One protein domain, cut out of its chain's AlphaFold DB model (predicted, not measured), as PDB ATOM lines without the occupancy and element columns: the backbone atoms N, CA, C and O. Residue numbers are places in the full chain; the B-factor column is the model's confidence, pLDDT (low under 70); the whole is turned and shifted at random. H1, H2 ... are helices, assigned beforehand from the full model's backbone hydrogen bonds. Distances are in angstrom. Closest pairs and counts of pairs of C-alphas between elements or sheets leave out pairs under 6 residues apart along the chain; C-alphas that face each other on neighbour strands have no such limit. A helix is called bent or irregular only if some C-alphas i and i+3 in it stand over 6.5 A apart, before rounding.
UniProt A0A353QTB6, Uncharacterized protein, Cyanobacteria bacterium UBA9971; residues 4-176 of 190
ATOM      1  N   LYS A   4     -44.489 -37.327  25.398       85.44
ATOM      2  CA  LYS A   4     -45.927 -37.019  25.438       85.44
ATOM      3  C   LYS A   4     -46.720 -38.149  26.100       85.44
ATOM      4  O   LYS A   4     -47.530 -37.875  26.975       85.44
ATOM      5  N   GLN A   5     -46.433 -39.401  25.737       87.19
ATOM      6  CA  GLN A   5     -47.061 -40.574  26.353       87.19
ATOM      7  C   GLN A   5     -46.732 -40.673  27.848       87.19
ATOM      8  O   GLN A   5     -47.641 -40.869  28.647       87.19
ATOM      9  N   LEU A   6     -45.469 -40.452  28.241       89.00
ATOM     10  CA  LEU A   6     -45.081 -40.447  29.657       89.00
ATOM     11  C   LEU A   6     -45.865 -39.398  30.452       89.00
ATOM     12  O   LEU A   6     -46.409 -39.717  31.503       89.00
ATOM     13  N   LYS A   7     -45.948 -38.160  29.944       90.06
ATOM     14  CA  LYS A   7     -46.686 -37.073  30.606       90.06
ATOM     15  C   LYS A   7     -48.163 -37.413  30.791       90.06
ATOM     16  O   LYS A   7     -48.693 -37.168  31.867       90.06
ATOM     17  N   ILE A   8     -48.802 -37.989  29.771       92.38
ATOM     18  CA  ILE A   8     -50.204 -38.420  29.847       92.38
ATOM     19  C   ILE A   8     -50.363 -39.504  30.917       92.38
ATOM     20  O   ILE A   8     -51.191 -39.348  31.803       92.38
ATOM     21  N   ASN A   9     -49.523 -40.544  30.899       90.50
ATOM     22  CA  ASN A   9     -49.599 -41.637  31.872       90.50
ATOM     23  C   ASN A   9     -49.375 -41.151  33.311       90.50
ATOM     24  O   ASN A   9     -50.125 -41.523  34.210       90.50
ATOM     25  N   VAL A  10     -48.380 -40.284  33.529       92.06
ATOM     26  CA  VAL A  10     -48.116 -39.672  34.841       92.06
ATOM     27  C   VAL A  10     -49.316 -38.847  35.299       92.06
ATOM     28  O   VAL A  10     -49.765 -38.999  36.430       92.06
ATOM     29  N   PHE A  11     -49.872 -38.013  34.420       93.31
ATOM     30  CA  PHE A  11     -51.031 -37.185  34.741       93.31
ATOM     31  C   PHE A  11     -52.271 -38.025  35.078       93.31
ATOM     32  O   PHE A  11     -52.936 -37.758  36.076       93.31
ATOM     33  N   SER A  12     -52.544 -39.085  34.314       92.50
ATOM     34  CA  SER A  12     -53.634 -40.025  34.598       92.50
ATOM     35  C   SER A  12     -53.485 -40.687  35.968       92.50
ATOM     36  O   SER A  12     -54.470 -40.831  36.687       92.50
ATOM     37  N   ILE A  13     -52.262 -41.046  36.362       92.44
ATOM     38  CA  ILE A  13     -51.992 -41.662  37.667       92.44
ATOM     39  C   ILE A  13     -52.140 -40.648  38.800       92.44
ATOM     40  O   ILE A  13     -52.718 -40.977  39.832       92.44
ATOM     41  N   ILE A  14     -51.693 -39.406  38.602       92.19
ATOM     42  CA  ILE A  14     -51.915 -38.325  39.571       92.19
ATOM     43  C   ILE A  14     -53.415 -38.099  39.777       92.19
ATOM     44  O   ILE A  14     -53.857 -38.030  40.922       92.19
ATOM     45  N   ILE A  15     -54.209 -38.044  38.702       94.12
ATOM     46  CA  ILE A  15     -55.671 -37.922  38.802       94.12
ATOM     47  C   ILE A  15     -56.257 -39.104  39.571       94.12
ATOM     48  O   ILE A  15     -57.043 -38.900  40.491       94.12
ATOM     49  N   PHE A  16     -55.862 -40.328  39.225       92.44
ATOM     50  CA  PHE A  16     -56.347 -41.539  39.882       92.44
ATOM     51  C   PHE A  16     -56.071 -41.522  41.393       92.44
ATOM     52  O   PHE A  16     -56.989 -41.703  42.191       92.44
ATOM     53  N   LEU A  17     -54.831 -41.221  41.793       91.06
ATOM     54  CA  LEU A  17     -54.447 -41.104  43.202       91.06
ATOM     55  C   LEU A  17     -55.175 -39.948  43.902       91.06
ATOM     56  O   LEU A  17     -55.564 -40.088  45.057       91.06
ATOM     57  N   THR A  18     -55.413 -38.835  43.203       91.25
ATOM     58  CA  THR A  18     -56.180 -37.698  43.737       91.25
ATOM     59  C   THR A  18     -57.639 -38.083  43.989       91.25
ATOM     60  O   THR A  18     -58.176 -37.761  45.043       91.25
ATOM     61  N   ILE A  19     -58.276 -38.820  43.072       91.62
ATOM     62  CA  ILE A  19     -59.646 -39.326  43.251       91.62
ATOM     63  C   ILE A  19     -59.709 -40.278  44.446       91.62
ATOM     64  O   ILE A  19     -60.594 -40.133  45.284       91.62
ATOM     65  N   ILE A  20     -58.758 -41.208  44.568       88.19
ATOM     66  CA  ILE A  20     -58.684 -42.118  45.722       88.19
ATOM     67  C   ILE A  20     -58.523 -41.339  47.024       88.19
ATOM     68  O   ILE A  20     -59.205 -41.646  47.999       88.19
ATOM     69  N   LEU A  21     -57.660 -40.323  47.043       87.88
ATOM     70  CA  LEU A  21     -57.464 -39.478  48.215       87.88
ATOM     71  C   LEU A  21     -58.754 -38.738  48.593       87.88
ATOM     72  O   LEU A  21     -59.114 -38.711  49.765       87.88
ATOM     73  N   ILE A  22     -59.478 -38.187  47.617       89.44
ATOM     74  CA  ILE A  22     -60.772 -37.530  47.851       89.44
ATOM     75  C   ILE A  22     -61.788 -38.532  48.403       89.44
ATOM     76  O   ILE A  22     -62.437 -38.235  49.402       89.44
ATOM     77  N   ILE A  23     -61.903 -39.721  47.801       86.44
ATOM     78  CA  ILE A  23     -62.786 -40.792  48.284       86.44
ATOM     79  C   ILE A  23     -62.432 -41.134  49.730       86.44
ATOM     80  O   ILE A  23     -63.313 -41.140  50.583       86.44
ATOM     81  N   TYR A  24     -61.151 -41.342  50.029       84.38
ATOM     82  CA  TYR A  24     -60.677 -41.628  51.379       84.38
ATOM     83  C   TYR A  24     -61.059 -40.524  52.375       84.38
ATOM     84  O   TYR A  24     -61.598 -40.824  53.437       84.38
ATOM     85  N   VAL A  25     -60.855 -39.248  52.028       86.25
ATOM     86  CA  VAL A  25     -61.223 -38.104  52.881       86.25
ATOM     87  C   VAL A  25     -62.738 -38.018  53.088       86.25
ATOM     88  O   VAL A  25     -63.193 -37.805  54.209       86.25
ATOM     89  N   VAL A  26     -63.537 -38.223  52.037       85.88
ATOM     90  CA  VAL A  26     -65.007 -38.232  52.124       85.88
ATOM     91  C   VAL A  26     -65.487 -39.377  53.013       85.88
ATOM     92  O   VAL A  26     -66.307 -39.153  53.903       85.88
ATOM     93  N   PHE A  27     -64.946 -40.583  52.824       81.75
ATOM     94  CA  PHE A  27     -65.247 -41.723  53.682       81.75
ATOM     95  C   PHE A  27     -64.847 -41.451  55.125       81.75
ATOM     96  O   PHE A  27     -65.657 -41.727  55.996       81.75
ATOM     97  N   TYR A  28     -63.679 -40.858  55.385       81.06
ATOM     98  CA  TYR A  28     -63.234 -40.488  56.731       81.06
ATOM     99  C   TYR A  28     -64.201 -39.511  57.425       81.06
ATOM    100  O   TYR A  28     -64.531 -39.694  58.595       81.06
ATOM    101  N   ILE A  29     -64.723 -38.514  56.702       82.50
ATOM    102  CA  ILE A  29     -65.703 -37.551  57.237       82.50
ATOM    103  C   ILE A  29     -67.061 -38.225  57.509       82.50
ATOM    104  O   ILE A  29     -67.673 -37.990  58.552       82.50
ATOM    105  N   ILE A  30     -67.542 -39.075  56.594       79.44
ATOM    106  CA  ILE A  30     -68.832 -39.785  56.724       79.44
ATOM    107  C   ILE A  30     -68.761 -40.893  57.790       79.44
ATOM    108  O   ILE A  30     -69.741 -41.153  58.492       79.44
ATOM    109  N   GLN A  31     -67.598 -41.525  57.948       62.97
ATOM    110  CA  GLN A  31     -67.330 -42.619  58.882       62.97
ATOM    111  C   GLN A  31     -67.496 -42.271  60.352       62.97
ATOM    112  O   GLN A  31     -67.644 -43.191  61.155       62.97
ATOM    113  N   TYR A  32     -67.605 -40.988  60.699       56.62
ATOM    114  CA  TYR A  32     -68.123 -40.581  62.005       56.62
ATOM    115  C   TYR A  32     -69.496 -41.234  62.327       56.62
ATOM    116  O   TYR A  32     -69.944 -41.182  63.468       56.62
ATOM    117  N   LYS A  33     -70.170 -41.880  61.350       58.47
ATOM    118  CA  LYS A  33     -71.446 -42.602  61.505       58.47
ATOM    119  C   LYS A  33     -71.477 -44.116  61.182       58.47
ATOM    120  O   LYS A  33     -72.488 -44.730  61.505       58.47
ATOM    121  N   LEU A  34     -70.466 -44.746  60.565       59.34
ATOM    122  CA  LEU A  34     -70.533 -46.165  60.122       59.34
ATOM    123  C   LEU A  34     -69.153 -46.845  60.162       59.34
ATOM    124  O   LEU A  34     -68.363 -46.688  59.238       59.34
ATOM    125  N   THR A  35     -68.866 -47.619  61.211       63.50
ATOM    126  CA  THR A  35     -67.526 -48.136  61.573       63.50
ATOM    127  C   THR A  35     -67.012 -49.318  60.736       63.50
ATOM    128  O   THR A  35     -65.805 -49.473  60.594       63.50
ATOM    129  N   ILE A  36     -67.890 -50.138  60.147       60.84
ATOM    130  CA  ILE A  36     -67.524 -51.494  59.678       60.84
ATOM    131  C   ILE A  36     -66.747 -51.514  58.338       60.84
ATOM    132  O   ILE A  36     -65.899 -52.377  58.143       60.84
ATOM    133  N   HIS A  37     -66.955 -50.558  57.424       69.00
ATOM    134  CA  HIS A  37     -66.413 -50.643  56.047       69.00
ATOM    135  C   HIS A  37     -65.023 -50.014  55.812       69.00
ATOM    136  O   HIS A  37     -64.465 -50.132  54.724       69.00
ATOM    137  N   TYR A  38     -64.432 -49.339  56.796       71.25
ATOM    138  CA  TYR A  38     -63.160 -48.614  56.612       71.25
ATOM    139  C   TYR A  38     -61.919 -49.418  56.943       71.25
ATOM    140  O   TYR A  38     -60.890 -49.238  56.294       71.25
ATOM    141  N   GLU A  39     -62.004 -50.337  57.904       75.75
ATOM    142  CA  GLU A  39     -60.879 -51.219  58.213       75.75
ATOM    143  C   GLU A  39     -60.501 -52.086  57.005       75.75
ATOM    144  O   GLU A  39     -59.321 -52.339  56.763       75.75
ATOM    145  N   GLU A  40     -61.488 -52.504  56.208       78.00
ATOM    146  CA  GLU A  40     -61.266 -53.224  54.950       78.00
ATOM    147  C   GLU A  40     -60.598 -52.333  53.892       78.00
ATOM    148  O   GLU A  40     -59.659 -52.764  53.222       78.00
ATOM    149  N   LEU A  41     -61.015 -51.067  53.785       75.50
ATOM    150  CA  LEU A  41     -60.441 -50.110  52.836       75.50
ATOM    151  C   LEU A  41     -58.980 -49.776  53.167       75.50
ATOM    152  O   LEU A  41     -58.140 -49.749  52.267       75.50
ATOM    153  N   ILE A  42     -58.645 -49.588  54.449       80.62
ATOM    154  CA  ILE A  42     -57.255 -49.381  54.887       80.62
ATOM    155  C   ILE A  42     -56.382 -50.581  54.521       80.62
ATOM    156  O   ILE A  42     -55.262 -50.393  54.046       80.62
ATOM    157  N   LYS A  43     -56.881 -51.811  54.697       85.50
ATOM    158  CA  LYS A  43     -56.131 -53.031  54.350       85.50
ATOM    159  C   LYS A  43     -55.812 -53.112  52.854       85.50
ATOM    160  O   LYS A  43     -54.776 -53.659  52.486       85.50
ATOM    161  N   LEU A  44     -56.664 -52.544  51.998       85.88
ATOM    162  CA  LEU A  44     -56.459 -52.494  50.547       85.88
ATOM    163  C   LEU A  44     -55.618 -51.293  50.085       85.88
ATOM    164  O   LEU A  44     -55.082 -51.323  48.976       85.88
ATOM    165  N   LEU A  45     -55.452 -50.259  50.915       85.50
ATOM    166  CA  LEU A  45     -54.731 -49.033  50.562       85.50
ATOM    167  C   LEU A  45     -53.297 -49.286  50.041       85.50
ATOM    168  O   LEU A  45     -52.948 -48.712  49.006       85.50
ATOM    169  N   PRO A  46     -52.475 -50.169  50.654       90.00
ATOM    170  CA  PRO A  46     -51.148 -50.481  50.125       90.00
ATOM    171  C   PRO A  46     -51.200 -51.045  48.704       90.00
ATOM    172  O   PRO A  46     -50.394 -50.652  47.865       90.00
ATOM    173  N   LEU A  47     -52.172 -51.914  48.404       89.94
ATOM    174  CA  LEU A  47     -52.351 -52.491  47.070       89.94
ATOM    175  C   LEU A  47     -52.771 -51.418  46.054       89.94
ATOM    176  O   LEU A  47     -52.222 -51.354  44.953       89.94
ATOM    177  N   ILE A  48     -53.700 -50.545  46.450       87.75
ATOM    178  CA  ILE A  48     -54.209 -49.442  45.625       87.75
ATOM    179  C   ILE A  48     -53.093 -48.451  45.261       87.75
ATOM    180  O   ILE A  48     -53.095 -47.920  44.153       87.75
ATOM    181  N   ILE A  49     -52.127 -48.218  46.156       89.62
ATOM    182  CA  ILE A  49     -50.968 -47.346  45.903       89.62
ATOM    183  C   ILE A  49     -49.869 -48.085  45.126       89.62
ATOM    184  O   ILE A  49     -49.242 -47.504  44.236       89.62
ATOM    185  N   ALA A  50     -49.640 -49.366  45.430       93.00
ATOM    186  CA  ALA A  50     -48.583 -50.156  44.808       93.00
ATOM    187  C   ALA A  50     -48.808 -50.334  43.302       93.00
ATOM    188  O   ALA A  50     -47.871 -50.156  42.532       93.00
ATOM    189  N   ILE A  51     -50.039 -50.617  42.862       92.38
ATOM    190  CA  ILE A  51     -50.334 -50.867  41.441       92.38
ATOM    191  C   ILE A  51     -49.945 -49.662  40.549       92.38
ATOM    192  O   ILE A  51     -49.152 -49.846  39.617       92.38
ATOM    193  N   PRO A  52     -50.408 -48.420  40.814       92.12
ATOM    194  CA  PRO A  52     -49.989 -47.250  40.047       92.12
ATOM    195  C   PRO A  52     -48.498 -46.938  40.181       92.12
ATOM    196  O   PRO A  52     -47.883 -46.523  39.200       92.12
ATOM    197  N   ALA A  53     -47.902 -47.146  41.361       90.81
ATOM    198  CA  ALA A  53     -46.472 -46.927  41.570       90.81
ATOM    199  C   ALA A  53     -45.620 -47.884  40.718       90.81
ATOM    200  O   ALA A  53     -44.690 -47.450  40.036       90.81
ATOM    201  N   THR A  54     -45.973 -49.170  40.676       94.88
ATOM    202  CA  THR A  54     -45.322 -50.163  39.814       94.88
ATOM    203  C   THR A  54     -45.513 -49.822  38.338       94.88
ATOM    204  O   THR A  54     -44.553 -49.880  37.568       94.88
ATOM    205  N   TYR A  55     -46.715 -49.403  37.931       92.88
ATOM    206  CA  TYR A  55     -46.970 -48.998  36.547       92.88
ATOM    207  C   TYR A  55     -46.192 -47.731  36.147       92.88
ATOM    208  O   TYR A  55     -45.665 -47.661  35.033       92.88
ATOM    209  N   LEU A  56     -46.039 -46.758  37.054       92.69
ATOM    210  CA  LEU A  56     -45.133 -45.618  36.873       92.69
ATOM    211  C   LEU A  56     -43.690 -46.087  36.688       92.69
ATOM    212  O   LEU A  56     -43.025 -45.644  35.752       92.69
ATOM    213  N   GLY A  57     -43.217 -47.001  37.540       94.00
ATOM    214  CA  GLY A  57     -41.882 -47.589  37.431       94.00
ATOM    215  C   GLY A  57     -41.643 -48.218  36.057       94.00
ATOM    216  O   GLY A  57     -40.673 -47.875  35.379       94.00
ATOM    217  N   TYR A  58     -42.584 -49.042  35.591       94.31
ATOM    218  CA  TYR A  58     -42.572 -49.613  34.243       94.31
ATOM    219  C   TYR A  58     -42.546 -48.533  33.147       94.31
ATOM    220  O   TYR A  58     -41.738 -48.598  32.218       94.31
ATOM    221  N   CYS A  59     -43.377 -47.495  33.268       93.12
ATOM    222  CA  CYS A  59     -43.399 -46.365  32.340       93.12
ATOM    223  C   CYS A  59     -42.027 -45.670  32.245       93.12
ATOM    224  O   CYS A  59     -41.518 -45.434  31.144       93.12
ATOM    225  N   PHE A  60     -41.395 -45.366  33.380       92.88
ATOM    226  CA  PHE A  60     -40.066 -44.751  33.394       92.88
ATOM    227  C   PHE A  60     -38.999 -45.679  32.813       92.88
ATOM    228  O   PHE A  60     -38.192 -45.231  31.995       92.88
ATOM    229  N   GLN A  61     -39.033 -46.970  33.148       94.50
ATOM    230  CA  GLN A  61     -38.119 -47.967  32.588       94.50
ATOM    231  C   GLN A  61     -38.217 -48.023  31.057       94.50
ATOM    232  O   GLN A  61     -37.198 -47.960  30.367       94.50
ATOM    233  N   GLN A  62     -39.434 -48.024  30.507       92.31
ATOM    234  CA  GLN A  62     -39.656 -48.009  29.059       92.31
ATOM    235  C   GLN A  62     -39.179 -46.714  28.387       92.31
ATOM    236  O   GLN A  62     -38.738 -46.729  27.233       92.31
ATOM    237  N   ARG A  63     -39.253 -45.566  29.075       89.00
ATOM    238  CA  ARG A  63     -38.675 -44.310  28.566       89.00
ATOM    239  C   ARG A  63     -37.148 -44.368  28.558       89.00
ATOM    240  O   ARG A  63     -36.548 -43.923  27.582       89.00
ATOM    241  N   ILE A  64     -36.533 -44.907  29.608       90.69
ATOM    242  CA  ILE A  64     -35.075 -45.045  29.704       90.69
ATOM    243  C   ILE A  64     -34.551 -45.974  28.604       90.69
ATOM    244  O   ILE A  64     -33.601 -45.599  27.920       90.69
ATOM    245  N   SER A  65     -35.195 -47.128  28.382       92.62
ATOM    246  CA  SER A  65     -34.817 -48.045  27.295       92.62
ATOM    247  C   SER A  65     -34.895 -47.351  25.939       92.62
ATOM    248  O   SER A  65     -33.904 -47.299  25.221       92.62
ATOM    249  N   TYR A  66     -36.019 -46.688  25.646       89.62
ATOM    250  CA  TYR A  66     -36.185 -45.938  24.400       89.62
ATOM    251  C   TYR A  66     -35.085 -44.888  24.185       89.62
ATOM    252  O   TYR A  66     -34.548 -44.761  23.089       89.62
ATOM    253  N   LEU A  67     -34.727 -44.127  25.227       89.00
ATOM    254  CA  LEU A  67     -33.657 -43.132  25.134       89.00
ATOM    255  C   LEU A  67     -32.284 -43.771  24.905       89.00
ATOM    256  O   LEU A  67     -31.466 -43.205  24.183       89.00
ATOM    257  N   LYS A  68     -32.018 -44.928  25.518       91.56
ATOM    258  CA  LYS A  68     -30.784 -45.688  25.293       91.56
ATOM    259  C   LYS A  68     -30.698 -46.160  23.842       91.56
ATOM    260  O   LYS A  68     -29.666 -45.968  23.208       91.56
ATOM    261  N   ASP A  69     -31.787 -46.693  23.311       91.94
ATOM    262  CA  ASP A  69     -31.847 -47.185  21.938       91.94
ATOM    263  C   ASP A  69     -31.683 -46.047  20.923       91.94
ATOM    264  O   ASP A  69     -30.898 -46.146  19.982       91.94
ATOM    265  N   LEU A  70     -32.315 -44.902  21.186       90.75
ATOM    266  CA  LEU A  70     -32.144 -43.695  20.385       90.75
ATOM    267  C   LEU A  70     -30.692 -43.169  20.412       90.75
ATOM    268  O   LEU A  70     -30.177 -42.712  19.391       90.75
ATOM    269  N   ARG A  71     -29.998 -43.254  21.557       91.00
ATOM    270  CA  ARG A  71     -28.560 -42.931  21.651       91.00
ATOM    271  C   ARG A  71     -27.700 -43.906  20.851       91.00
ATOM    272  O   ARG A  71     -26.738 -43.469  20.225       91.00
ATOM    273  N   ASN A  72     -28.038 -45.194  20.846       93.62
ATOM    274  CA  ASN A  72     -27.332 -46.185  20.034       93.62
ATOM    275  C   ASN A  72     -27.493 -45.885  18.538       93.62
ATOM    276  O   ASN A  72     -26.499 -45.870  17.818       93.62
ATOM    277  N   LEU A  73     -28.708 -45.542  18.092       93.06
ATOM    278  CA  LEU A  73     -28.954 -45.090  16.720       93.06
ATOM    279  C   LEU A  73     -28.102 -43.859  16.376       93.06
ATOM    280  O   LEU A  73     -27.437 -43.823  15.344       93.06
ATOM    281  N   ALA A  74     -28.070 -42.866  17.269       92.38
ATOM    282  CA  ALA A  74     -27.234 -41.679  17.108       92.38
ATOM    283  C   ALA A  74     -25.749 -42.026  16.944       92.38
ATOM    284  O   ALA A  74     -25.078 -41.504  16.054       92.38
ATOM    285  N   TYR A  75     -25.242 -42.931  17.778       93.94
ATOM    286  CA  TYR A  75     -23.863 -43.400  17.718       93.94
ATOM    287  C   TYR A  75     -23.557 -44.138  16.406       93.94
ATOM    288  O   TYR A  75     -22.538 -43.867  15.768       93.94
ATOM    289  N   ASN A  76     -24.462 -45.006  15.950       95.44
ATOM    290  CA  ASN A  76     -24.327 -45.712  14.676       95.44
ATOM    291  C   ASN A  76     -24.316 -44.743  13.488       95.44
ATOM    292  O   ASN A  76     -23.479 -44.885  12.591       95.44
ATOM    293  N   MET A  77     -25.176 -43.717  13.505       94.69
ATOM    294  CA  MET A  77     -25.168 -42.642  12.506       94.69
ATOM    295  C   MET A  77     -23.821 -41.916  12.475       94.69
ATOM    296  O   MET A  77     -23.226 -41.779  11.408       94.69
ATOM    297  N   VAL A  78     -23.316 -41.496  13.642       95.31
ATOM    298  CA  VAL A  78     -22.019 -40.808  13.764       95.31
ATOM    299  C   VAL A  78     -20.898 -41.666  13.182       95.31
ATOM    300  O   VAL A  78     -20.109 -41.173  12.379       95.31
ATOM    301  N   ASN A  79     -20.835 -42.946  13.553       96.38
ATOM    302  CA  ASN A  79     -19.804 -43.857  13.059       96.38
ATOM    303  C   ASN A  79     -19.893 -44.073  11.548       96.38
ATOM    304  O   ASN A  79     -18.871 -44.041  10.871       96.38
ATOM    305  N   SER A  80     -21.098 -44.239  11.009       96.81
ATOM    306  CA  SER A  80     -21.289 -44.472   9.573       96.81
ATOM    307  C   SER A  80     -20.868 -43.257   8.747       96.81
ATOM    308  O   SER A  80     -20.155 -43.386   7.753       96.81
ATOM    309  N   VAL A  81     -21.230 -42.052   9.198       96.69
ATOM    310  CA  VAL A  81     -20.795 -40.805   8.554       96.69
ATOM    311  C   VAL A  81     -19.294 -40.582   8.727       96.69
ATOM    312  O   VAL A  81     -18.635 -40.119   7.796       96.69
ATOM    313  N   ARG A  82     -18.717 -40.948   9.877       96.81
ATOM    314  CA  ARG A  82     -17.264 -40.914  10.086       96.81
ATOM    315  C   ARG A  82     -16.536 -41.798   9.075       96.81
ATOM    316  O   ARG A  82     -15.573 -41.318   8.487       96.81
ATOM    317  N   GLU A  83     -16.976 -43.038   8.853       96.56
ATOM    318  CA  GLU A  83     -16.349 -43.917   7.851       96.56
ATOM    319  C   GLU A  83     -16.487 -43.346   6.433       96.56
ATOM    320  O   GLU A  83     -15.518 -43.340   5.675       96.56
ATOM    321  N   ALA A  84     -17.642 -42.760   6.101       96.81
ATOM    322  CA  ALA A  84     -17.844 -42.077   4.824       96.81
ATOM    323  C   ALA A  84     -16.872 -40.899   4.634       96.81
ATOM    324  O   ALA A  84     -16.247 -40.765   3.584       96.81
ATOM    325  N   ILE A  85     -16.693 -40.062   5.662       96.50
ATOM    326  CA  ILE A  85     -15.725 -38.959   5.644       96.50
ATOM    327  C   ILE A  85     -14.301 -39.504   5.538       96.50
ATOM    328  O   ILE A  85     -13.528 -39.005   4.723       96.50
ATOM    329  N   LYS A  86     -13.947 -40.526   6.323       95.81
ATOM    330  CA  LYS A  86     -12.619 -41.151   6.314       95.81
ATOM    331  C   LYS A  86     -12.253 -41.653   4.921       95.81
ATOM    332  O   LYS A  86     -11.154 -41.364   4.462       95.81
ATOM    333  N   TYR A  87     -13.181 -42.313   4.227       95.25
ATOM    334  CA  TYR A  87     -12.975 -42.766   2.850       95.25
ATOM    335  C   TYR A  87     -12.546 -41.621   1.919       95.25
ATOM    336  O   TYR A  87     -11.629 -41.788   1.122       95.25
ATOM    337  N   THR A  88     -13.115 -40.418   2.077       95.75
ATOM    338  CA  THR A  88     -12.734 -39.253   1.253       95.75
ATOM    339  C   THR A  88     -11.305 -38.745   1.483       95.75
ATOM    340  O   THR A  88     -10.864 -37.871   0.746       95.75
ATOM    341  N   TYR A  89     -10.589 -39.197   2.515       95.06
ATOM    342  CA  TYR A  89      -9.190 -38.816   2.760       95.06
ATOM    343  C   TYR A  89      -8.182 -39.818   2.190       95.06
ATOM    344  O   TYR A  89      -6.997 -39.506   2.135       95.06
ATOM    345  N   ILE A  90      -8.623 -41.018   1.814       92.81
ATOM    346  CA  ILE A  90      -7.724 -42.080   1.370       92.81
ATOM    347  C   ILE A  90      -7.435 -41.883  -0.115       92.81
ATOM    348  O   ILE A  90      -8.351 -41.758  -0.930       92.81
ATOM    349  N   GLU A  91      -6.152 -41.867  -0.470       88.75
ATOM    350  CA  GLU A  91      -5.731 -41.862  -1.866       88.75
ATOM    351  C   GLU A  91      -5.754 -43.281  -2.425       88.75
ATOM    352  O   GLU A  91      -5.202 -44.188  -1.810       88.75
ATOM    353  N   ASN A  92      -6.388 -43.471  -3.587       87.00
ATOM    354  CA  ASN A  92      -6.545 -44.779  -4.234       87.00
ATOM    355  C   ASN A  92      -7.039 -45.875  -3.264       87.00
ATOM    356  O   ASN A  92      -6.360 -46.890  -3.083       87.00
ATOM    357  N   PRO A  93      -8.199 -45.681  -2.606       88.75
ATOM    358  CA  PRO A  93      -8.697 -46.638  -1.632       88.75
ATOM    359  C   PRO A  93      -9.007 -47.981  -2.292       88.75
ATOM    360  O   PRO A  93      -9.526 -48.049  -3.410       88.75
ATOM    361  N   GLU A  94      -8.754 -49.061  -1.555       90.06
ATOM    362  CA  GLU A  94      -9.251 -50.378  -1.927       90.06
ATOM    363  C   GLU A  94     -10.787 -50.355  -2.015       90.06
ATOM    364  O   GLU A  94     -11.470 -49.697  -1.224       90.06
ATOM    365  N   LYS A  95     -11.351 -51.090  -2.980       88.25
ATOM    366  CA  LYS A  95     -12.805 -51.145  -3.205       88.25
ATOM    367  C   LYS A  95     -13.577 -51.595  -1.959       88.25
ATOM    368  O   LYS A  95     -14.700 -51.142  -1.750       88.25
ATOM    369  N   THR A  96     -12.973 -52.445  -1.133       91.81
ATOM    370  CA  THR A  96     -13.531 -52.952   0.128       91.81
ATOM    371  C   THR A  96     -13.866 -51.822   1.102       91.81
ATOM    372  O   THR A  96     -14.987 -51.774   1.597       91.81
ATOM    373  N   PHE A  97     -12.992 -50.822   1.257       92.25
ATOM    374  CA  PHE A  97     -13.257 -49.672   2.132       92.25
ATOM    375  C   PHE A  97     -14.495 -48.869   1.720       92.25
ATOM    376  O   PHE A  97     -15.234 -48.384   2.580       92.25
ATOM    377  N   LYS A  98     -14.738 -48.726   0.410       93.88
ATOM    378  CA  LYS A  98     -15.946 -48.056  -0.094       93.88
ATOM    379  C   LYS A  98     -17.194 -48.860   0.258       93.88
ATOM    380  O   LYS A  98     -18.181 -48.290   0.721       93.88
ATOM    381  N   LEU A  99     -17.147 -50.170   0.015       94.88
ATOM    382  CA  LEU A  99     -18.264 -51.075   0.272       94.88
ATOM    383  C   LEU A  99     -18.618 -51.108   1.758       94.88
ATOM    384  O   LEU A  99     -19.792 -50.973   2.087       94.88
ATOM    385  N   ASP A 100     -17.625 -51.170   2.644       95.00
ATOM    386  CA  ASP A 100     -17.847 -51.150   4.092       95.00
ATOM    387  C   ASP A 100     -18.554 -49.863   4.533       95.00
ATOM    388  O   ASP A 100     -19.570 -49.908   5.231       95.00
ATOM    389  N   ALA A 101     -18.074 -48.703   4.076       95.81
ATOM    390  CA  ALA A 101     -18.687 -47.417   4.394       95.81
ATOM    391  C   ALA A 101     -20.128 -47.303   3.853       95.81
ATOM    392  O   ALA A 101     -21.016 -46.811   4.557       95.81
ATOM    393  N   LEU A 102     -20.392 -47.807   2.642       97.19
ATOM    394  CA  LEU A 102     -21.746 -47.879   2.081       97.19
ATOM    395  C   LEU A 102     -22.648 -48.840   2.867       97.19
ATOM    396  O   LEU A 102     -23.799 -48.501   3.136       97.19
ATOM    397  N   CYS A 103     -22.137 -49.997   3.289       97.25
ATOM    398  CA  CYS A 103     -22.865 -50.946   4.129       97.25
ATOM    399  C   CYS A 103     -23.241 -50.333   5.482       97.25
ATOM    400  O   CYS A 103     -24.386 -50.475   5.911       97.25
ATOM    401  N   TYR A 104     -22.329 -49.602   6.132       97.00
ATOM    402  CA  TYR A 104     -22.633 -48.904   7.383       97.00
ATOM    403  C   TYR A 104     -23.732 -47.851   7.203       97.00
ATOM    404  O   TYR A 104     -24.701 -47.832   7.964       97.00
ATOM    405  N   LEU A 105     -23.637 -47.023   6.157       97.56
ATOM    406  CA  LEU A 105     -24.669 -46.033   5.843       97.56
ATOM    407  C   LEU A 105     -26.021 -46.689   5.523       97.56
ATOM    408  O   LEU A 105     -27.047 -46.237   6.023       97.56
ATOM    409  N   SER A 106     -26.029 -47.768   4.738       97.62
ATOM    410  CA  SER A 106     -27.243 -48.524   4.410       97.62
ATOM    411  C   SER A 106     -27.894 -49.116   5.660       97.62
ATOM    412  O   SER A 106     -29.091 -48.927   5.869       97.62
ATOM    413  N   LYS A 107     -27.105 -49.741   6.543       97.19
ATOM    414  CA  LYS A 107     -27.590 -50.266   7.823       97.19
ATOM    415  C   LYS A 107     -28.273 -49.177   8.644       97.19
ATOM    416  O   LYS A 107     -29.385 -49.375   9.118       97.19
ATOM    417  N   VAL A 108     -27.639 -48.016   8.770       96.56
ATOM    418  CA  VAL A 108     -28.201 -46.882   9.510       96.56
ATOM    419  C   VAL A 108     -29.491 -46.351   8.882       96.56
ATOM    420  O   VAL A 108     -30.406 -45.971   9.610       96.56
ATOM    421  N   ILE A 109     -29.598 -46.336   7.549       96.06
ATOM    422  CA  ILE A 109     -30.837 -45.947   6.857       96.06
ATOM    423  C   ILE A 109     -31.993 -46.885   7.241       96.06
ATOM    424  O   ILE A 109     -33.125 -46.446   7.456       96.06
ATOM    425  N   GLU A 110     -31.717 -48.180   7.357       95.31
ATOM    426  CA  GLU A 110     -32.712 -49.156   7.800       95.31
ATOM    427  C   GLU A 110     -33.020 -49.024   9.296       95.31
ATOM    428  O   GLU A 110     -34.191 -49.027   9.674       95.31
ATOM    429  N   GLU A 111     -32.012 -48.814  10.148       94.62
ATOM    430  CA  GLU A 111     -32.220 -48.582  11.583       94.62
ATOM    431  C   GLU A 111     -33.124 -47.365  11.826       94.62
ATOM    432  O   GLU A 111     -34.087 -47.447  12.584       94.62
ATOM    433  N   VAL A 112     -32.901 -46.252  11.127       93.00
ATOM    434  CA  VAL A 112     -33.792 -45.086  11.205       93.00
ATOM    435  C   VAL A 112     -35.228 -45.452  10.819       93.00
ATOM    436  O   VAL A 112     -36.156 -45.037  11.513       93.00
ATOM    437  N   ARG A 113     -35.431 -46.248   9.761       90.19
ATOM    438  CA  ARG A 113     -36.773 -46.684   9.330       90.19
ATOM    439  C   ARG A 113     -37.472 -47.560  10.374       90.19
ATOM    440  O   ARG A 113     -38.696 -47.556  10.450       90.19
ATOM    441  N   MET A 114     -36.713 -48.296  11.185       89.81
ATOM    442  CA  MET A 114     -37.267 -49.082  12.292       89.81
ATOM    443  C   MET A 114     -37.729 -48.196  13.458       89.81
ATOM    444  O   MET A 114     -38.716 -48.523  14.116       89.81
ATOM    445  N   PHE A 115     -37.043 -47.078  13.715       88.75
ATOM    446  CA  PHE A 115     -37.379 -46.165  14.816       88.75
ATOM    447  C   PHE A 115     -38.442 -45.127  14.453       88.75
ATOM    448  O   PHE A 115     -39.241 -44.742  15.310       88.75
ATOM    449  N   TYR A 116     -38.469 -44.674  13.200       88.38
ATOM    450  CA  TYR A 116     -39.286 -43.550  12.763       88.38
ATOM    451  C   TYR A 116     -40.191 -43.936  11.599       88.38
ATOM    452  O   TYR A 116     -39.756 -44.516  10.606       88.38
ATOM    453  N   LYS A 117     -41.465 -43.545  11.702       87.94
ATOM    454  CA  LYS A 117     -42.386 -43.591  10.565       87.94
ATOM    455  C   LYS A 117     -42.007 -42.525   9.547       87.94
ATOM    456  O   LYS A 117     -41.484 -41.472   9.912       87.94
ATOM    457  N   ASN A 118     -42.351 -42.775   8.291       91.06
ATOM    458  CA  ASN A 118     -42.230 -41.751   7.269       91.06
ATOM    459  C   ASN A 118     -43.168 -40.572   7.583       91.06
ATOM    460  O   ASN A 118     -44.301 -40.741   8.050       91.06
ATOM    461  N   VAL A 119     -42.690 -39.363   7.317       89.12
ATOM    462  CA  VAL A 119     -43.435 -38.119   7.492       89.12
ATOM    463  C   VAL A 119     -44.603 -38.109   6.509       89.12
ATOM    464  O   VAL A 119     -44.423 -38.277   5.302       89.12
ATOM    465  N   GLY A 120     -45.816 -37.948   7.034       89.44
ATOM    466  CA  GLY A 120     -47.047 -37.972   6.239       89.44
ATOM    467  C   GLY A 120     -47.522 -39.367   5.819       89.44
ATOM    468  O   GLY A 120     -48.461 -39.458   5.033       89.44
ATOM    469  N   GLN A 121     -46.919 -40.447   6.331       90.75
ATOM    470  CA  GLN A 121     -47.328 -41.814   6.000       90.75
ATOM    471  C   GLN A 121     -48.789 -42.083   6.390       90.75
ATOM    472  O   GLN A 121     -49.178 -41.928   7.551       90.75
ATOM    473  N   ASN A 122     -49.582 -42.547   5.426       92.75
ATOM    474  CA  ASN A 122     -50.959 -42.995   5.617       92.75
ATOM    475  C   ASN A 122     -51.205 -44.300   4.826       92.75
ATOM    476  O   ASN A 122     -50.251 -44.953   4.407       92.75
ATOM    477  N   LYS A 123     -52.464 -44.740   4.688       91.88
ATOM    478  CA  LYS A 123     -52.788 -46.004   3.997       91.88
ATOM    479  C   LYS A 123     -52.507 -45.959   2.489       91.88
ATOM    480  O   LYS A 123     -52.149 -46.987   1.928       91.88
ATOM    481  N   ASP A 124     -52.619 -44.783   1.878       93.00
ATOM    482  CA  ASP A 124     -52.531 -44.570   0.430       93.00
ATOM    483  C   ASP A 124     -51.199 -43.918   0.009       93.00
ATOM    484  O   ASP A 124     -50.852 -43.886  -1.170       93.00
ATOM    485  N   TYR A 125     -50.427 -43.400   0.971       91.75
ATOM    486  CA  TYR A 125     -49.188 -42.665   0.745       91.75
ATOM    487  C   TYR A 125     -48.071 -43.127   1.686       91.75
ATOM    488  O   TYR A 125     -48.192 -43.077   2.912       91.75
ATOM    489  N   VAL A 126     -46.940 -43.524   1.096       88.19
ATOM    490  CA  VAL A 126     -45.765 -44.048   1.815       88.19
ATOM    491  C   VAL A 126     -45.071 -42.980   2.668       88.19
ATOM    492  O   VAL A 126     -44.387 -43.334   3.628       88.19
ATOM    493  N   GLY A 127     -45.270 -41.690   2.387       92.31
ATOM    494  CA  GLY A 127     -44.625 -40.604   3.126       92.31
ATOM    495  C   GLY A 127     -43.195 -40.305   2.672       92.31
ATOM    496  O   GLY A 127     -42.600 -41.036   1.877       92.31
ATOM    497  N   LEU A 128     -42.637 -39.226   3.219       91.06
ATOM    498  CA  LEU A 128     -41.228 -38.867   3.075       91.06
ATOM    499  C   LEU A 128     -40.406 -39.529   4.177       91.06
ATOM    500  O   LEU A 128     -40.851 -39.652   5.316       91.06
ATOM    501  N   TYR A 129     -39.192 -39.952   3.860       92.12
ATOM    502  CA  TYR A 129     -38.323 -40.529   4.874       92.12
ATOM    503  C   TYR A 129     -37.879 -39.452   5.878       92.12
ATOM    504  O   TYR A 129     -37.537 -38.347   5.458       92.12
ATOM    505  N   PRO A 130     -37.858 -39.761   7.184       88.50
ATOM    506  CA  PRO A 130     -37.703 -38.752   8.231       88.50
ATOM    507  C   PRO A 130     -36.347 -38.043   8.204       88.50
ATOM    508  O   PRO A 130     -36.274 -36.871   8.523       88.50
ATOM    509  N   PHE A 131     -35.273 -38.715   7.785       90.44
ATOM    510  CA  PHE A 131     -33.920 -38.151   7.823       90.44
ATOM    511  C   PHE A 131     -33.199 -38.286   6.478       90.44
ATOM    512  O   PHE A 131     -32.167 -38.952   6.364       90.44
ATOM    513  N   GLU A 132     -33.751 -37.660   5.436       92.56
ATOM    514  CA  GLU A 132     -33.213 -37.713   4.064       92.56
ATOM    515  C   GLU A 132     -31.713 -37.373   3.918       92.56
ATOM    516  O   GLU A 132     -31.051 -38.063   3.135       92.56
ATOM    517  N   PRO A 133     -31.097 -36.450   4.694       94.19
ATOM    518  CA  PRO A 133     -29.666 -36.164   4.559       94.19
ATOM    519  C   PRO A 133     -28.751 -37.396   4.669       94.19
ATOM    520  O   PRO A 133     -27.701 -37.440   4.033       94.19
ATOM    521  N   ILE A 134     -29.145 -38.437   5.413       94.38
ATOM    522  CA  ILE A 134     -28.368 -39.686   5.510       94.38
ATOM    523  C   ILE A 134     -28.359 -40.436   4.171       94.38
ATOM    524  O   ILE A 134     -27.316 -40.937   3.744       94.38
ATOM    525  N   LYS A 135     -29.499 -40.485   3.470       95.81
ATOM    526  CA  LYS A 135     -29.573 -41.081   2.128       95.81
ATOM    527  C   LYS A 135     -28.795 -40.258   1.110       95.81
ATOM    528  O   LYS A 135     -28.212 -40.812   0.182       95.81
ATOM    529  N   GLU A 136     -28.770 -38.940   1.269       96.75
ATOM    530  CA  GLU A 136     -27.959 -38.074   0.416       96.75
ATOM    531  C   GLU A 136     -26.461 -38.316   0.626       96.75
ATOM    532  O   GLU A 136     -25.730 -38.427  -0.357       96.75
ATOM    533  N   ILE A 137     -26.009 -38.496   1.874       97.50
ATOM    534  CA  ILE A 137     -24.625 -38.897   2.186       97.50
ATOM    535  C   ILE A 137     -24.280 -40.231   1.513       97.50
ATOM    536  O   ILE A 137     -23.227 -40.330   0.883       97.50
ATOM    537  N   PHE A 138     -25.177 -41.222   1.580       98.06
ATOM    538  CA  PHE A 138     -25.014 -42.494   0.869       98.06
ATOM    539  C   PHE A 138     -24.802 -42.280  -0.634       98.06
ATOM    540  O   PHE A 138     -23.811 -42.750  -1.183       98.06
ATOM    541  N   LYS A 139     -25.669 -41.495  -1.289       97.81
ATOM    542  CA  LYS A 139     -25.568 -41.204  -2.730       97.81
ATOM    543  C   LYS A 139     -24.284 -40.454  -3.098       97.81
ATOM    544  O   LYS A 139     -23.728 -40.684  -4.169       97.81
ATOM    545  N   ILE A 140     -23.818 -39.539  -2.246       97.56
ATOM    546  CA  ILE A 140     -22.556 -38.814  -2.469       97.56
ATOM    547  C   ILE A 140     -21.382 -39.796  -2.463       97.56
ATOM    548  O   ILE A 140     -20.552 -39.757  -3.370       97.56
ATOM    549  N   LEU A 141     -21.331 -40.687  -1.470       96.56
ATOM    550  CA  LEU A 141     -20.268 -41.682  -1.357       96.56
ATOM    551  C   LEU A 141     -20.333 -42.721  -2.485       96.56
ATOM    552  O   LEU A 141     -19.305 -43.093  -3.045       96.56
ATOM    553  N   GLU A 142     -21.536 -43.162  -2.852       96.56
ATOM    554  CA  GLU A 142     -21.774 -44.111  -3.942       96.56
ATOM    555  C   GLU A 142     -21.216 -43.593  -5.274       96.56
ATOM    556  O   GLU A 142     -20.568 -44.346  -6.003       96.56
ATOM    557  N   ARG A 143     -21.384 -42.296  -5.556       95.69
ATOM    558  CA  ARG A 143     -20.879 -41.644  -6.774       95.69
ATOM    559  C   ARG A 143     -19.372 -41.390  -6.772       95.69
ATOM    560  O   ARG A 143     -18.812 -41.157  -7.835       95.69
ATOM    561  N   LEU A 144     -18.718 -41.404  -5.610       94.19
ATOM    562  CA  LEU A 144     -17.283 -41.141  -5.509       94.19
ATOM    563  C   LEU A 144     -16.486 -42.377  -5.952       94.19
ATOM    564  O   LEU A 144     -16.573 -43.440  -5.333       94.19
ATOM    565  N   GLU A 145     -15.714 -42.264  -7.026       91.06
ATOM    566  CA  GLU A 145     -14.910 -43.366  -7.561       91.06
ATOM    567  C   GLU A 145     -13.593 -43.539  -6.790       91.06
ATOM    568  O   GLU A 145     -13.129 -42.645  -6.084       91.06
ATOM    569  N   THR A 146     -12.964 -44.712  -6.906       87.88
ATOM    570  CA  THR A 146     -11.651 -44.974  -6.282       87.88
ATOM    571  C   THR A 146     -10.532 -44.166  -6.942       87.88
ATOM    572  O   THR A 146      -9.528 -43.866  -6.306       87.88
ATOM    573  N   THR A 147     -10.716 -43.799  -8.210       89.44
ATOM    574  CA  THR A 147      -9.798 -43.003  -9.039       89.44
ATOM    575  C   THR A 147     -10.071 -41.501  -8.970       89.44
ATOM    576  O   THR A 147      -9.432 -40.735  -9.689       89.44
ATOM    577  N   SER A 148     -11.015 -41.060  -8.131       91.50
ATOM    578  CA  SER A 148     -11.362 -39.645  -8.012       91.50
ATOM    579  C   SER A 148     -10.178 -38.797  -7.543       91.50
ATOM    580  O   SER A 148      -9.421 -39.166  -6.638       91.50
ATOM    581  N   SER A 149     -10.059 -37.621  -8.150       94.25
ATOM    582  CA  SER A 149      -9.048 -36.617  -7.834       94.25
ATOM    583  C   SER A 149      -9.225 -36.053  -6.421       94.25
ATOM    584  O   SER A 149     -10.321 -36.060  -5.857       94.25
ATOM    585  N   GLU A 150      -8.168 -35.463  -5.852       94.81
ATOM    586  CA  GLU A 150      -8.263 -34.828  -4.529       94.81
ATOM    587  C   GLU A 150      -9.310 -33.704  -4.490       94.81
ATOM    588  O   GLU A 150      -9.988 -33.508  -3.482       94.81
ATOM    589  N   LYS A 151      -9.512 -32.993  -5.607       95.69
ATOM    590  CA  LYS A 151     -10.546 -31.958  -5.710       95.69
ATOM    591  C   LYS A 151     -11.952 -32.547  -5.562       95.69
ATOM    592  O   LYS A 151     -12.759 -31.990  -4.821       95.69
ATOM    593  N   GLU A 152     -12.233 -33.665  -6.227       95.50
ATOM    594  CA  GLU A 152     -13.523 -34.364  -6.138       95.50
ATOM    595  C   GLU A 152     -13.736 -34.979  -4.756       95.50
ATOM    596  O   GLU A 152     -14.809 -34.827  -4.171       95.50
ATOM    597  N   ARG A 153     -12.696 -35.600  -4.183       96.00
ATOM    598  CA  ARG A 153     -12.735 -36.129  -2.813       96.00
ATOM    599  C   ARG A 153     -13.033 -35.032  -1.791       96.00
ATOM    600  O   ARG A 153     -13.880 -35.215  -0.914       96.00
ATOM    601  N   LYS A 154     -12.390 -33.869  -1.922       96.94
ATOM    602  CA  LYS A 154     -12.621 -32.702  -1.060       96.94
ATOM    603  C   LYS A 154     -14.030 -32.129  -1.222       96.94
ATOM    604  O   LYS A 154     -14.657 -31.782  -0.222       96.94
ATOM    605  N   ASP A 155     -14.545 -32.044  -2.447       97.19
ATOM    606  CA  ASP A 155     -15.923 -31.608  -2.704       97.19
ATOM    607  C   ASP A 155     -16.949 -32.573  -2.085       97.19
ATOM    608  O   ASP A 155     -17.837 -32.143  -1.345       97.19
ATOM    609  N   ALA A 156     -16.775 -33.883  -2.286       97.12
ATOM    610  CA  ALA A 156     -17.613 -34.909  -1.669       97.12
ATOM    611  C   ALA A 156     -17.592 -34.808  -0.137       97.12
ATOM    612  O   ALA A 156     -18.644 -34.804   0.501       97.12
ATOM    613  N   ARG A 157     -16.407 -34.636   0.461       97.44
ATOM    614  CA  ARG A 157     -16.241 -34.439   1.906       97.44
ATOM    615  C   ARG A 157     -17.019 -33.232   2.420       97.44
ATOM    616  O   ARG A 157     -17.729 -33.340   3.417       97.44
ATOM    617  N   ASN A 158     -16.906 -32.093   1.738       97.69
ATOM    618  CA  ASN A 158     -17.621 -30.877   2.113       97.69
ATOM    619  C   ASN A 158     -19.136 -31.085   2.039       97.69
ATOM    620  O   ASN A 158     -19.844 -30.719   2.975       97.69
ATOM    621  N   LYS A 159     -19.631 -31.735   0.977       97.88
ATOM    622  CA  LYS A 159     -21.053 -32.077   0.833       97.88
ATOM    623  C   LYS A 159     -21.531 -33.002   1.953       97.88
ATOM    624  O   LYS A 159     -22.549 -32.705   2.570       97.88
ATOM    625  N   ILE A 160     -20.777 -34.057   2.277       97.44
ATOM    626  CA  ILE A 160     -21.099 -34.972   3.384       97.44
ATOM    627  C   ILE A 160     -21.182 -34.210   4.712       97.44
ATOM    628  O   ILE A 160     -22.151 -34.369   5.449       97.44
ATOM    629  N   ILE A 161     -20.208 -33.344   5.010       96.69
ATOM    630  CA  ILE A 161     -20.196 -32.543   6.245       96.69
ATOM    631  C   ILE A 161     -21.393 -31.589   6.302       96.69
ATOM    632  O   ILE A 161     -21.993 -31.430   7.365       96.69
ATOM    633  N   THR A 162     -21.751 -30.953   5.187       96.00
ATOM    634  CA  THR A 162     -22.921 -30.069   5.113       96.00
ATOM    635  C   THR A 162     -24.209 -30.842   5.383       96.00
ATOM    636  O   THR A 162     -24.960 -30.458   6.277       96.00
ATOM    637  N   LYS A 163     -24.416 -31.985   4.717       94.94
ATOM    638  CA  LYS A 163     -25.586 -32.851   4.938       94.94
ATOM    639  C   LYS A 163     -25.656 -33.409   6.351       94.94
ATOM    640  O   LYS A 163     -26.727 -33.468   6.948       94.94
ATOM    641  N   TRP A 164     -24.509 -33.730   6.933       94.38
ATOM    642  CA  TRP A 164     -24.443 -34.116   8.331       94.38
ATOM    643  C   TRP A 164     -24.893 -32.981   9.253       94.38
ATOM    644  O   TRP A 164     -25.727 -33.193  10.124       94.38
ATOM    645  N   LYS A 165     -24.409 -31.754   9.044       92.19
ATOM    646  CA  LYS A 165     -24.829 -30.592   9.844       92.19
ATOM    647  C   LYS A 165     -26.325 -30.295   9.712       92.19
ATOM    648  O   LYS A 165     -26.945 -29.991  10.726       92.19
ATOM    649  N   GLU A 166     -26.888 -30.409   8.507       90.69
ATOM    650  CA  GLU A 166     -28.332 -30.253   8.258       90.69
ATOM    651  C   GLU A 166     -29.155 -31.219   9.125       90.69
ATOM    652  O   GLU A 166     -30.073 -30.783   9.817       90.69
ATOM    653  N   LEU A 167     -28.760 -32.497   9.185       88.50
ATOM    654  CA  LEU A 167     -29.427 -33.517  10.004       88.50
ATOM    655  C   LEU A 167     -29.482 -33.155  11.499       88.50
ATOM    656  O   LEU A 167     -30.513 -33.322  12.153       88.50
ATOM    657  N   TRP A 168     -28.361 -32.692  12.061       81.31
ATOM    658  CA  TRP A 168     -28.269 -32.394  13.496       81.31
ATOM    659  C   TRP A 168     -28.969 -31.096  13.879       81.31
ATOM    660  O   TRP A 168     -29.457 -30.981  15.000       81.31
ATOM    661  N   LYS A 169     -29.002 -30.110  12.984       73.75
ATOM    662  CA  LYS A 169     -29.474 -28.769  13.325       73.75
ATOM    663  C   LYS A 169     -30.986 -28.709  13.549       73.75
ATOM    664  O   LYS A 169     -31.400 -28.064  14.504       73.75
ATOM    665  N   GLU A 170     -31.774 -29.366  12.700       65.00
ATOM    666  CA  GLU A 170     -33.208 -29.050  12.593       65.00
ATOM    667  C   GLU A 170     -34.152 -30.126  13.161       65.00
ATOM    668  O   GLU A 170     -35.256 -29.778  13.557       65.00
ATOM    669  N   GLU A 171     -33.771 -31.412  13.256       66.06
ATOM    670  CA  GLU A 171     -34.772 -32.455  13.578       66.06
ATOM    671  C   GLU A 171     -34.322 -33.517  14.586       66.06
ATOM    672  O   GLU A 171     -34.956 -33.687  15.630       66.06
ATOM    673  N   PHE A 172     -33.207 -34.213  14.348       76.94
ATOM    674  CA  PHE A 172     -32.861 -35.383  15.169       76.94
ATOM    675  C   PHE A 172     -32.570 -35.029  16.640       76.94
ATOM    676  O   PHE A 172     -32.828 -35.808  17.558       76.94
ATOM    677  N   LEU A 173     -32.050 -33.824  16.892       75.50
ATOM    678  CA  LEU A 173     -31.698 -33.377  18.236       75.50
ATOM    679  C   LEU A 173     -32.887 -32.999  19.121       75.50
ATOM    680  O   LEU A 173     -32.722 -32.992  20.343       75.50
ATOM    681  N   HIS A 174     -34.055 -32.712  18.544       75.56
ATOM    682  CA  HIS A 174     -35.267 -32.417  19.314       75.56
ATOM    683  C   HIS A 174     -35.803 -33.641  20.063       75.56
ATOM    684  O   HIS A 174     -36.497 -33.501  21.070       75.56
ATOM    685  N   GLU A 175     -35.426 -34.841  19.623       72.31
ATOM    686  CA  GLU A 175     -35.794 -36.095  20.277       72.31
ATOM    687  C   GLU A 175     -35.012 -36.339  21.580       72.31
ATOM    688  O   GLU A 175     -35.453 -37.093  22.459       72.31
ATOM    689  N   PHE A 176     -33.868 -35.665  21.747       77.44
ATOM    690  CA  PHE A 176     -33.073 -35.717  22.968       77.44
ATOM    691  C   PHE A 176     -33.437 -34.568  23.908       77.44
ATOM    692  O   PHE A 176     -33.269 -33.393  23.586       77.44
TER     693      PHE A 176
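Overview. This is residues 4 to 176 of the 190 residues of an uncharacterized protein of Cyanobacteria bacterium UBA9971 (UniProt A0A353QTB6). The long helix H2 is the spine of a rod: H1 folds back along its first part, while H3, H4 and H5 pack with its last part as an up-and-down bundle, each helix running against the one before. The printed part has 173 residues with six named helices, H1 to H6, and no named strand. It is all helix and extended, radius of gyration of the C-alphas 27.3 A, spanning 93 by 32 by 25 A.

Arrangement. Start at the hub H2, residues 38 to 87, irregular where C-alphas 43 and 46 are 7.0 A apart. H1, residues 4 to 33, touches it at a shallow tilt of 9 degrees, opposite ways; closest C-alphas, Ile 13 and Pro 52, 6.4 A. H2's residues 73 to 87 touch H3, residues 95 to 115; closest C-alphas, Ser 80 and Tyr 104, 5.1 A. H4, residues 132 to 143, touches H3; closest C-alphas, Leu 105 and Phe 138, 6.1 A. H5, residues 150 to 170, touches H4; closest C-alphas, Pro 133 and Lys 163, 5.3 A. H6, residues 172 to 175, is near H2. O i to N i+4 pairs are within hydrogen-bond range throughout H3 and H4, and in 24 of 26 in H1, 43 of 46 in H2 and 16 of 17 in H5.

Along the chain. Find C-alpha 38 at (-63.160, -48.614, 56.612); H2 runs 73.8 A to C-alpha 87. H1 spans 44.5 A.

Size, cuts and confidence. The printed part has no cut. The H3 to H4 link is long. Residues 31 to 37 and 170 to 171 are under pLDDT 70.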